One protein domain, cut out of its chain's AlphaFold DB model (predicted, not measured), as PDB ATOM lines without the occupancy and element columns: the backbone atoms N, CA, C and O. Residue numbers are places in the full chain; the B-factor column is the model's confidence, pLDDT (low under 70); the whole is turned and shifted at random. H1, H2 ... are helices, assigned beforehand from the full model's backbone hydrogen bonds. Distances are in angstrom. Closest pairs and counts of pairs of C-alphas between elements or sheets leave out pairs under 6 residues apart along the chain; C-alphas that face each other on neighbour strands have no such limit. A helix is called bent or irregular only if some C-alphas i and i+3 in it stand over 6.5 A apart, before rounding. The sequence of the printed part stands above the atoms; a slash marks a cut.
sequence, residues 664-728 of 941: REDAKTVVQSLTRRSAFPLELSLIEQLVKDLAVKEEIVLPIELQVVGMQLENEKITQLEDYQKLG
ATOM      1  N   ARG A 664      34.693  35.643 -26.915       91.62
ATOM      2  CA  ARG A 664      34.589  35.703 -25.442       91.62
ATOM      3  C   ARG A 664      35.923  35.409 -24.746       91.62
ATOM      4  O   ARG A 664      36.278  36.102 -23.801       91.62
ATOM      5  N   GLU A 665      36.667  34.410 -25.211       89.94
ATOM      6  CA  GLU A 665      37.953  34.041 -24.601       89.94
ATOM      7  C   GLU A 665      39.044  35.083 -24.862       89.94
ATOM      8  O   GLU A 665      39.805  35.431 -23.953       89.94
ATOM      9  N   ASP A 666      39.083  35.652 -26.071       90.00
ATOM     10  CA  ASP A 666      39.999  36.755 -26.356       90.00
ATOM     11  C   ASP A 666      39.625  37.982 -25.508       90.00
ATOM     12  O   ASP A 666      40.497  38.558 -24.869       90.00
ATOM     13  N   ALA A 667      38.337  38.328 -25.391       92.38
ATOM     14  CA  ALA A 667      37.875  39.456 -24.579       92.38
ATOM     15  C   ALA A 667      38.251  39.313 -23.093       92.38
ATOM     16  O   ALA A 667      38.731  40.276 -22.495       92.38
ATOM     17  N   LYS A 668      38.105  38.117 -22.500       92.50
ATOM     18  CA  LYS A 668      38.566  37.840 -21.125       92.50
ATOM     19  C   LYS A 668      40.065  38.085 -20.982       92.50
ATOM     20  O   LYS A 668      40.489  38.758 -20.046       92.50
ATOM     21  N   THR A 669      40.846  37.560 -21.927       90.06
ATOM     22  CA  THR A 669      42.307  37.702 -21.936       90.06
ATOM     23  C   THR A 669      42.711  39.175 -22.029       90.06
ATOM     24  O   THR A 669      43.589  39.615 -21.292       90.06
ATOM     25  N   VAL A 670      42.023  39.954 -22.870       89.88
ATOM     26  CA  VAL A 670      42.236  41.400 -23.026       89.88
ATOM     27  C   VAL A 670      41.931  42.161 -21.741       89.88
ATOM     28  O   VAL A 670      42.730  42.991 -21.314       89.88
ATOM     29  N   VAL A 671      40.796  41.886 -21.095       91.00
ATOM     30  CA  VAL A 671      40.451  42.537 -19.823       91.00
ATOM     31  C   VAL A 671      41.517  42.227 -18.774       91.00
ATOM     32  O   VAL A 671      42.048  43.150 -18.164       91.00
ATOM     33  N   GLN A 672      41.908  40.958 -18.633       88.38
ATOM     34  CA  GLN A 672      42.953  40.541 -17.695       88.38
ATOM     35  C   GLN A 672      44.303  41.214 -17.976       88.38
ATOM     36  O   GLN A 672      44.973  41.651 -17.037       88.38
ATOM     37  N   SER A 673      44.718  41.316 -19.244       84.25
ATOM     38  CA  SER A 673      45.995  41.935 -19.612       84.25
ATOM     39  C   SER A 673      46.009  43.437 -19.335       84.25
ATOM     40  O   SER A 673      46.995  43.944 -18.799       84.25
ATOM     41  N   LEU A 674      44.914  44.137 -19.650       85.50
ATOM     42  CA  LEU A 674      44.772  45.570 -19.385       85.50
ATOM     43  C   LEU A 674      44.768  45.849 -17.878       85.50
ATOM     44  O   LEU A 674      45.498  46.723 -17.409       85.50
ATOM     45  N   THR A 675      44.013  45.073 -17.094       84.31
ATOM     46  CA  THR A 675      43.897  45.315 -15.651       84.31
ATOM     47  C   THR A 675      45.148  44.926 -14.876       84.31
ATOM     48  O   THR A 675      45.472  45.599 -13.902       84.31
ATOM     49  N   ARG A 676      45.903  43.908 -15.319       77.88
ATOM     50  CA  ARG A 676      47.155  43.464 -14.672       77.88
ATOM     51  C   ARG A 676      48.219  44.558 -14.608       77.88
ATOM     52  O   ARG A 676      49.027  44.571 -13.685       77.88
ATOM     53  N   ARG A 677      48.241  45.446 -15.600       69.81
ATOM     54  CA  ARG A 677      49.177  46.573 -15.667       69.81
ATOM     55  C   ARG A 677      48.690  47.809 -14.923       69.81
ATOM     56  O   ARG A 677      49.465  48.741 -14.746       69.81
ATOM     57  N   SER A 678      47.420  47.817 -14.539       74.38
ATOM     58  CA  SER A 678      46.777  48.960 -13.915       74.38
ATOM     59  C   SER A 678      46.708  48.829 -12.401       74.38
ATOM     60  O   SER A 678      46.713  47.729 -11.851       74.38
ATOM     61  N   ALA A 679      46.510  49.951 -11.715       67.94
ATOM     62  CA  ALA A 679      46.217  49.972 -10.284       67.94
ATOM     63  C   ALA A 679      44.766  49.549  -9.930       67.94
ATOM     64  O   ALA A 679      44.302  49.868  -8.824       67.94
ATOM     65  N   PHE A 680      44.060  48.882 -10.859       79.31
ATOM     66  CA  PHE A 680      42.641  48.515 -10.801       79.31
ATOM     67  C   PHE A 680      42.409  47.026 -11.159       79.31
ATOM     68  O   PHE A 680      41.928  46.703 -12.249       79.31
ATOM     69  N   PRO A 681      42.775  46.084 -10.268       81.88
ATOM     70  CA  PRO A 681      42.532  44.662 -10.496       81.88
ATOM     71  C   PRO A 681      41.033  44.338 -10.405       81.88
ATOM     72  O   PRO A 681      40.358  44.750  -9.462       81.88
ATOM     73  N   LEU A 682      40.530  43.568 -11.371       86.94
ATOM     74  CA  LEU A 682      39.149  43.077 -11.396       86.94
ATOM     75  C   LEU A 682      39.076  41.625 -10.922       86.94
ATOM     76  O   LEU A 682      39.940  40.807 -11.248       86.94
ATOM     77  N   GLU A 683      38.018  41.292 -10.186       91.19
ATOM     78  CA  GLU A 683      37.714  39.913  -9.807       91.19
ATOM     79  C   GLU A 683      37.472  39.041 -11.054       91.19
ATOM     80  O   GLU A 683      36.774  39.445 -11.984       91.19
ATOM     81  N   LEU A 684      38.005  37.812 -11.077       90.12
ATOM     82  CA  LEU A 684      37.841  36.908 -12.226       90.12
ATOM     83  C   LEU A 684      36.364  36.630 -12.554       90.12
ATOM     84  O   LEU A 684      35.995  36.610 -13.727       90.12
ATOM     85  N   SER A 685      35.517  36.479 -11.531       93.31
ATOM     86  CA  SER A 685      34.074  36.253 -11.693       93.31
ATOM     87  C   SER A 685      33.362  37.460 -12.328       93.31
ATOM     88  O   SER A 685      32.469  37.288 -13.160       93.31
ATOM     89  N   LEU A 686      33.806  38.683 -12.009       94.94
ATOM     90  CA  LEU A 686      33.328  39.914 -12.631       94.94
ATOM     91  C   LEU A 686      33.726  39.972 -14.108       94.94
ATOM     92  O   LEU A 686      32.890  40.309 -14.942       94.94
ATOM     93  N   ILE A 687      34.963  39.603 -14.456       94.06
ATOM     94  CA  ILE A 687      35.418  39.568 -15.857       94.06
ATOM     95  C   ILE A 687      34.568  38.587 -16.674       94.06
ATOM     96  O   ILE A 687      34.139  38.909 -17.784       94.06
ATOM     97  N   GLU A 688      34.297  37.398 -16.131       93.75
ATOM     98  CA  GLU A 688      33.460  36.395 -16.794       93.75
ATOM     99  C   GLU A 688      32.035  36.897 -17.038       93.75
ATOM    100  O   GLU A 688      31.515  36.755 -18.149       93.75
ATOM    101  N   GLN A 689      31.421  37.511 -16.024       93.81
ATOM    102  CA  GLN A 689      30.071  38.052 -16.137       93.81
ATOM    103  C   GLN A 689      30.017  39.253 -17.094       93.81
ATOM    104  O   GLN A 689      29.141  39.298 -17.954       93.81
ATOM    105  N   LEU A 690      30.982  40.174 -17.025       94.75
ATOM    106  CA  LEU A 690      31.089  41.325 -17.924       94.75
ATOM    107  C   LEU A 690      31.165  40.889 -19.392       94.75
ATOM    108  O   LEU A 690      30.415  41.377 -20.234       94.75
ATOM    109  N   VAL A 691      32.051  39.941 -19.714       94.44
ATOM    110  CA  VAL A 691      32.207  39.431 -21.087       94.44
ATOM    111  C   VAL A 691      30.933  38.736 -21.568       94.44
ATOM    112  O   VAL A 691      30.565  38.862 -22.737       94.44
ATOM    113  N   LYS A 692      30.241  38.015 -20.681       92.25
ATOM    114  CA  LYS A 692      28.955  37.384 -20.995       92.25
ATOM    115  C   LYS A 692      27.886  38.427 -21.333       92.25
ATOM    116  O   LYS A 692      27.172  38.244 -22.318       92.25
ATOM    117  N   ASP A 693      27.821  39.513 -20.569       91.81
ATOM    118  CA  ASP A 693      26.839  40.588 -20.739       91.81
ATOM    119  C   ASP A 693      27.120  41.476 -21.964       91.81
ATOM    120  O   ASP A 693      26.188  41.993 -22.583       91.81
ATOM    121  N   LEU A 694      28.383  41.609 -22.374       91.50
ATOM    122  CA  LEU A 694      28.761  42.280 -23.625       91.50
ATOM    123  C   LEU A 694      28.473  41.420 -24.869       91.50
ATOM    124  O   LEU A 694      28.222  41.942 -25.951       91.50
ATOM    125  N   ALA A 695      28.467  40.091 -24.737       89.44
ATOM    126  CA  ALA A 695      28.335  39.156 -25.857       89.44
ATOM    127  C   ALA A 695      26.882  38.722 -26.166       89.44
ATOM    128  O   ALA A 695      26.666  37.614 -26.670       89.44
ATOM    129  N   VAL A 696      25.881  39.550 -25.836       72.50
ATOM    130  CA  VAL A 696      24.450  39.168 -25.811       72.50
ATOM    131  C   VAL A 696      23.851  38.887 -27.194       72.50
ATOM    132  O   VAL A 696      23.009  38.000 -27.309       72.50
ATOM    133  N   LYS A 697      24.249  39.616 -28.246       66.06
ATOM    134  CA  LYS A 697      23.589  39.521 -29.566       66.06
ATOM    135  C   LYS A 697      24.233  38.523 -30.531       66.06
ATOM    136  O   LYS A 697      23.516  37.909 -31.311       66.06
ATOM    137  N   GLU A 698      25.555  38.362 -30.489       66.69
ATOM    138  CA  GLU A 698      26.304  37.693 -31.569       66.69
ATOM    139  C   GLU A 698      27.448  36.784 -31.064       66.69
ATOM    140  O   GLU A 698      28.318  36.400 -31.835       66.69
ATOM    141  N   GLU A 699      27.490  36.461 -29.762       82.56
ATOM    142  CA  GLU A 699      28.610  35.759 -29.089       82.56
ATOM    143  C   GLU A 699      29.998  36.423 -29.220       82.56
ATOM    144  O   GLU A 699      30.987  35.917 -28.686       82.56
ATOM    145  N   ILE A 700      30.066  37.587 -29.861       89.88
ATOM    146  CA  ILE A 700      31.247  38.434 -30.007       89.88
ATOM    147  C   ILE A 700      31.166  39.642 -29.075       89.88
ATOM    148  O   ILE A 700      30.080  40.085 -28.703       89.88
ATOM    149  N   VAL A 701      32.323  40.197 -28.729       91.88
ATOM    150  CA  VAL A 701      32.449  41.409 -27.917       91.88
ATOM    151  C   VAL A 701      33.040  42.535 -28.755       91.88
ATOM    152  O   VAL A 701      34.101  42.392 -29.376       91.88
ATOM    153  N   LEU A 702      32.358  43.678 -28.760       90.88
ATOM    154  CA  LEU A 702      32.795  44.878 -29.461       90.88
ATOM    155  C   LEU A 702      33.969  45.522 -28.702       90.88
ATOM    156  O   LEU A 702      33.799  45.895 -27.541       90.88
ATOM    157  N   PRO A 703      35.144  45.720 -29.334       91.56
ATOM    158  CA  PRO A 703      36.297  46.317 -28.655       91.56
ATOM    159  C   PRO A 703      36.010  47.709 -28.075       91.56
ATOM    160  O   PRO A 703      36.425  48.008 -26.958       91.56
ATOM    161  N   ILE A 704      35.268  48.543 -28.812       89.50
ATOM    162  CA  ILE A 704      34.891  49.891 -28.374       89.50
ATOM    163  C   ILE A 704      33.946  49.877 -27.163       89.50
ATOM    164  O   ILE A 704      34.135  50.650 -26.230       89.50
ATOM    165  N   GLU A 705      32.968  48.967 -27.145       92.38
ATOM    166  CA  GLU A 705      32.024  48.835 -26.032       92.38
ATOM    167  C   GLU A 705      32.742  48.325 -24.781       92.38
ATOM    168  O   GLU A 705      32.569  48.893 -23.707       92.38
ATOM    169  N   LEU A 706      33.626  47.331 -24.932       93.69
ATOM    170  CA  LEU A 706      34.468  46.823 -23.848       93.69
ATOM    171  C   LEU A 706      35.306  47.940 -23.220       93.69
ATOM    172  O   LEU A 706      35.358  48.046 -21.998       93.69
ATOM    173  N   GLN A 707      35.934  48.792 -24.036       93.06
ATOM    174  CA  GLN A 707      36.721  49.915 -23.526       93.06
ATOM    175  C   GLN A 707      35.854  50.956 -22.812       93.06
ATOM    176  O   GLN A 707      36.244  51.449 -21.757       93.06
ATOM    177  N   VAL A 708      34.678  51.290 -23.352       93.56
ATOM    178  CA  VAL A 708      33.749  52.252 -22.735       93.56
ATOM    179  C   VAL A 708      33.207  51.731 -21.405       93.56
ATOM    180  O   VAL A 708      33.251  52.449 -20.406       93.56
ATOM    181  N   VAL A 709      32.738  50.484 -21.367       94.94
ATOM    182  CA  VAL A 709      32.201  49.863 -20.153       94.94
ATOM    183  C   VAL A 709      33.309  49.666 -19.118       94.94
ATOM    184  O   VAL A 709      33.126  50.038 -17.963       94.94
ATOM    185  N   GLY A 710      34.487  49.186 -19.530       94.31
ATOM    186  CA  GLY A 710      35.659  49.062 -18.658       94.31
ATOM    187  C   GLY A 710      36.099  50.402 -18.062       94.31
ATOM    188  O   GLY A 710      36.362  50.495 -16.865       94.31
ATOM    189  N   MET A 711      36.085  51.472 -18.862       93.06
ATOM    190  CA  MET A 711      36.367  52.829 -18.385       93.06
ATOM    191  C   MET A 711      35.363  53.276 -17.313       93.06
ATOM    192  O   MET A 711      35.755  53.926 -16.346       93.06
ATOM    193  N   GLN A 712      34.080  52.944 -17.465       94.62
ATOM    194  CA  GLN A 712      33.067  53.310 -16.474       94.62
ATOM    195  C   GLN A 712      33.142  52.467 -15.201       94.62
ATOM    196  O   GLN A 712      32.915  53.000 -14.118       94.62
ATOM    197  N   LEU A 713      33.550  51.197 -15.294       94.12
ATOM    198  CA  LEU A 713      33.869  50.392 -14.110       94.12
ATOM    199  C   LEU A 713      34.966  51.054 -13.266       94.12
ATOM    200  O   LEU A 713      34.821  51.142 -12.048       94.12
ATOM    201  N   GLU A 714      36.024  51.568 -13.901       92.19
ATOM    202  CA  GLU A 714      37.087  52.308 -13.205       92.19
ATOM    203  C   GLU A 714      36.581  53.596 -12.555       92.19
ATOM    204  O   GLU A 714      36.881  53.850 -11.387       92.19
ATOM    205  N   ASN A 715      35.818  54.410 -13.296       91.06
ATOM    206  CA  ASN A 715      35.299  55.687 -12.793       91.06
ATOM    207  C   ASN A 715      34.417  55.479 -11.548       91.06
ATOM    208  O   ASN A 715      34.517  56.231 -10.579       91.06
ATOM    209  N   GLU A 716      33.594  54.430 -11.565       91.00
ATOM    210  CA  GLU A 716      32.677  54.048 -10.483       91.00
ATOM    211  C   GLU A 716      33.338  53.175  -9.404       91.00
ATOM    212  O   GLU A 716      32.712  52.850  -8.398       91.00
ATOM    213  N   LYS A 717      34.613  52.808  -9.591       91.25
ATOM    214  CA  LYS A 717      35.398  51.941  -8.699       91.25
ATOM    215  C   LYS A 717      34.768  50.561  -8.453       91.25
ATOM    216  O   LYS A 717      34.921  49.994  -7.373       91.25
ATOM    217  N   ILE A 718      34.097  50.004  -9.460       93.19
ATOM    218  CA  ILE A 718      33.474  48.677  -9.401       93.19
ATOM    219  C   ILE A 718      34.528  47.613  -9.728       93.19
ATOM    220  O   ILE A 718      34.912  47.446 -10.885       93.19
ATOM    221  N   THR A 719      34.988  46.884  -8.710       90.56
ATOM    222  CA  THR A 719      35.998  45.814  -8.853       90.56
ATOM    223  C   THR A 719      35.471  44.411  -8.555       90.56
ATOM    224  O   THR A 719      36.135  43.430  -8.899       90.56
ATOM    225  N   GLN A 720      34.288  44.314  -7.942       92.75
ATOM    226  CA  GLN A 720      33.672  43.067  -7.483       92.75
ATOM    227  C   GLN A 720      32.371  42.770  -8.229       92.75
ATOM    228  O   GLN A 720      31.644  43.683  -8.638       92.75
ATOM    229  N   LEU A 721      32.048  41.482  -8.364       93.50
ATOM    230  CA  LEU A 721      30.834  41.039  -9.055       93.50
ATOM    231  C   LEU A 721      29.550  41.544  -8.378       93.50
ATOM    232  O   LEU A 721      28.596  41.911  -9.061       93.50
ATOM    233  N   GLU A 722      29.526  41.591  -7.046       92.75
ATOM    234  CA  GLU A 722      28.350  42.025  -6.283       92.75
ATOM    235  C   GLU A 722      27.954  43.472  -6.604       92.75
ATOM    236  O   GLU A 722      26.777  43.769  -6.804       92.75
ATOM    237  N   ASP A 723      28.932  44.377  -6.694       93.19
ATOM    238  CA  ASP A 723      28.689  45.789  -7.003       93.19
ATOM    239  C   ASP A 723      28.231  45.990  -8.447       93.19
ATOM    240  O   ASP A 723      27.353  46.811  -8.714       93.19
ATOM    241  N   TYR A 724      28.755  45.185  -9.369       94.56
ATOM    242  CA  TYR A 724      28.296  45.166 -10.752       94.56
ATOM    243  C   TYR A 724      26.837  44.691 -10.865       94.56
ATOM    244  O   TYR A 724      26.038  45.310 -11.565       94.56
ATOM    245  N   GLN A 725      26.441  43.661 -10.111       91.88
ATOM    246  CA  GLN A 725      25.058  43.163 -10.090       91.88
ATOM    247  C   GLN A 725      24.067  44.151  -9.454       91.88
ATOM    248  O   GLN A 725      22.899  44.184  -9.846       91.88
ATOM    249  N   LYS A 726      24.509  45.012  -8.525       93.62
ATOM    250  CA  LYS A 726      23.667  46.088  -7.955       93.62
ATOM    251  C   LYS A 726      23.211  47.107  -9.002       93.62
ATOM    252  O   LYS A 726      22.234  47.817  -8.767       93.62
ATOM    253  N   LEU A 727      23.867  47.168 -10.163       89.38
ATOM    254  CA  LEU A 727      23.415  47.989 -11.283       89.38
ATOM    255  C   LEU A 727      22.106  47.460 -11.895       89.38
ATOM    256  O   LEU A 727      21.444  48.212 -12.597       89.38
ATOM    257  N   GLY A 728      21.644  46.247 -11.586       88.50
ATOM    258  CA  GLY A 728      20.352  45.707 -12.032       88.50
ATOM    259  C   GLY A 728      20.478  44.724 -13.195       88.50
ATOM    260  O   GLY A 728      21.539  44.151 -13.406       88.50
TER     261      GLY A 728
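Overview. This is residues 664 to 728 of the 941 residues of an uncharacterized protein of Scytonema hofmannii PCC 7110 (UniProt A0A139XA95). Three helices, H1, H2 and H3, stand in a loose triangle, with H2 running against the other two at steep tilts, and a short fourth helix, H4, packs on H2 near the residue where H2 begins. The contacts are uneven: H1 and H4 touch H2, while H3 comes close to H2 and near H1 without clearly touching either. The printed part has 65 residues with four named helices, in the order H1, H2, H3, H4 along the chain, and no named strand; the class is all helix. The whole is compact, with a radius of gyration of the C-alphas of 10.9 A, and its C-alphas span 30 by 28 by 19 A along their three main axes.

Arrangement. H1, residues 664 to 676, touches H2, residues 684 to 694, with 8 pairs of C-alphas within 8 A. The closest C-alphas of the two are those of Arg 664 and Val 691, 6.2 A apart. Their lines stand at a steep tilt of 50 degrees and they run opposite ways, with their centres 10.3 A apart. H3, residues 703 to 715, is close to H2 but not clearly touching it, with 2 pairs of C-alphas within 8 A. The closest C-alphas there are those of Leu 694 and Leu 706, 7.3 A apart. H2 and H3 also stand at a steep tilt of 50 degrees and run opposite ways, with their centres 12.4 A apart. H1 and H3 are near each other, with no pair of C-alphas within 8 A and 9 pairs within 10 A. H4, residues 721 to 725, touches H2 with 4 pairs of C-alphas within 8 A. The closest C-alphas of this pair are those of Leu 686 and Leu 721, 4.5 A apart, and the centres of H2 and H4 are 10.4 A apart. H1 and H4 are apart. H3 and H4, which follow each other in the chain, are only just apart, with their closest C-alphas 8.3 A from each other. In H1, H2, H3 and H4, every pair of O of residue i and N of residue i+4 inside the helix is within hydrogen-bond range.

Along the chain. H1 begins at Arg 664, whose C-alpha is at (34.589, 35.703, -25.442), and ends at Arg 676; it is 18.3 A from first to last C-alpha. H2 runs from Leu 684 to Leu 694 and is 15.5 A long by the same measure, with C-alpha 684 at (37.841, 36.908, -12.226). H3 runs from Pro 703 to Asn 715 and measures 18.4 A from first to last C-alpha. H4 has five residues, Leu 721 to Gln 725, and its last C-alpha, that of Gln 725, is at (25.058, 43.163, -10.090). None of the four helices is bent or irregular.

Size, cuts and confidence. The two C-alphas farthest apart are those of Ala 679 and Glu 698, 31.6 A; the first lies between H1 and H2 in the chain and the second between H2 and H3. The C-alphas of Arg 664 and Gly 728, the first and last printed residues, are 22.0 A apart. The printed part has no cut. The link from H1 to H2, of 7 residues, and the link from H2 to H3, of 8 residues, are short; the link from H3 to H4, of 5 residues, is tight. The mean pLDDT of the printed part is 88.9, and the four residues under 70 are 677, 679, 697 and 698.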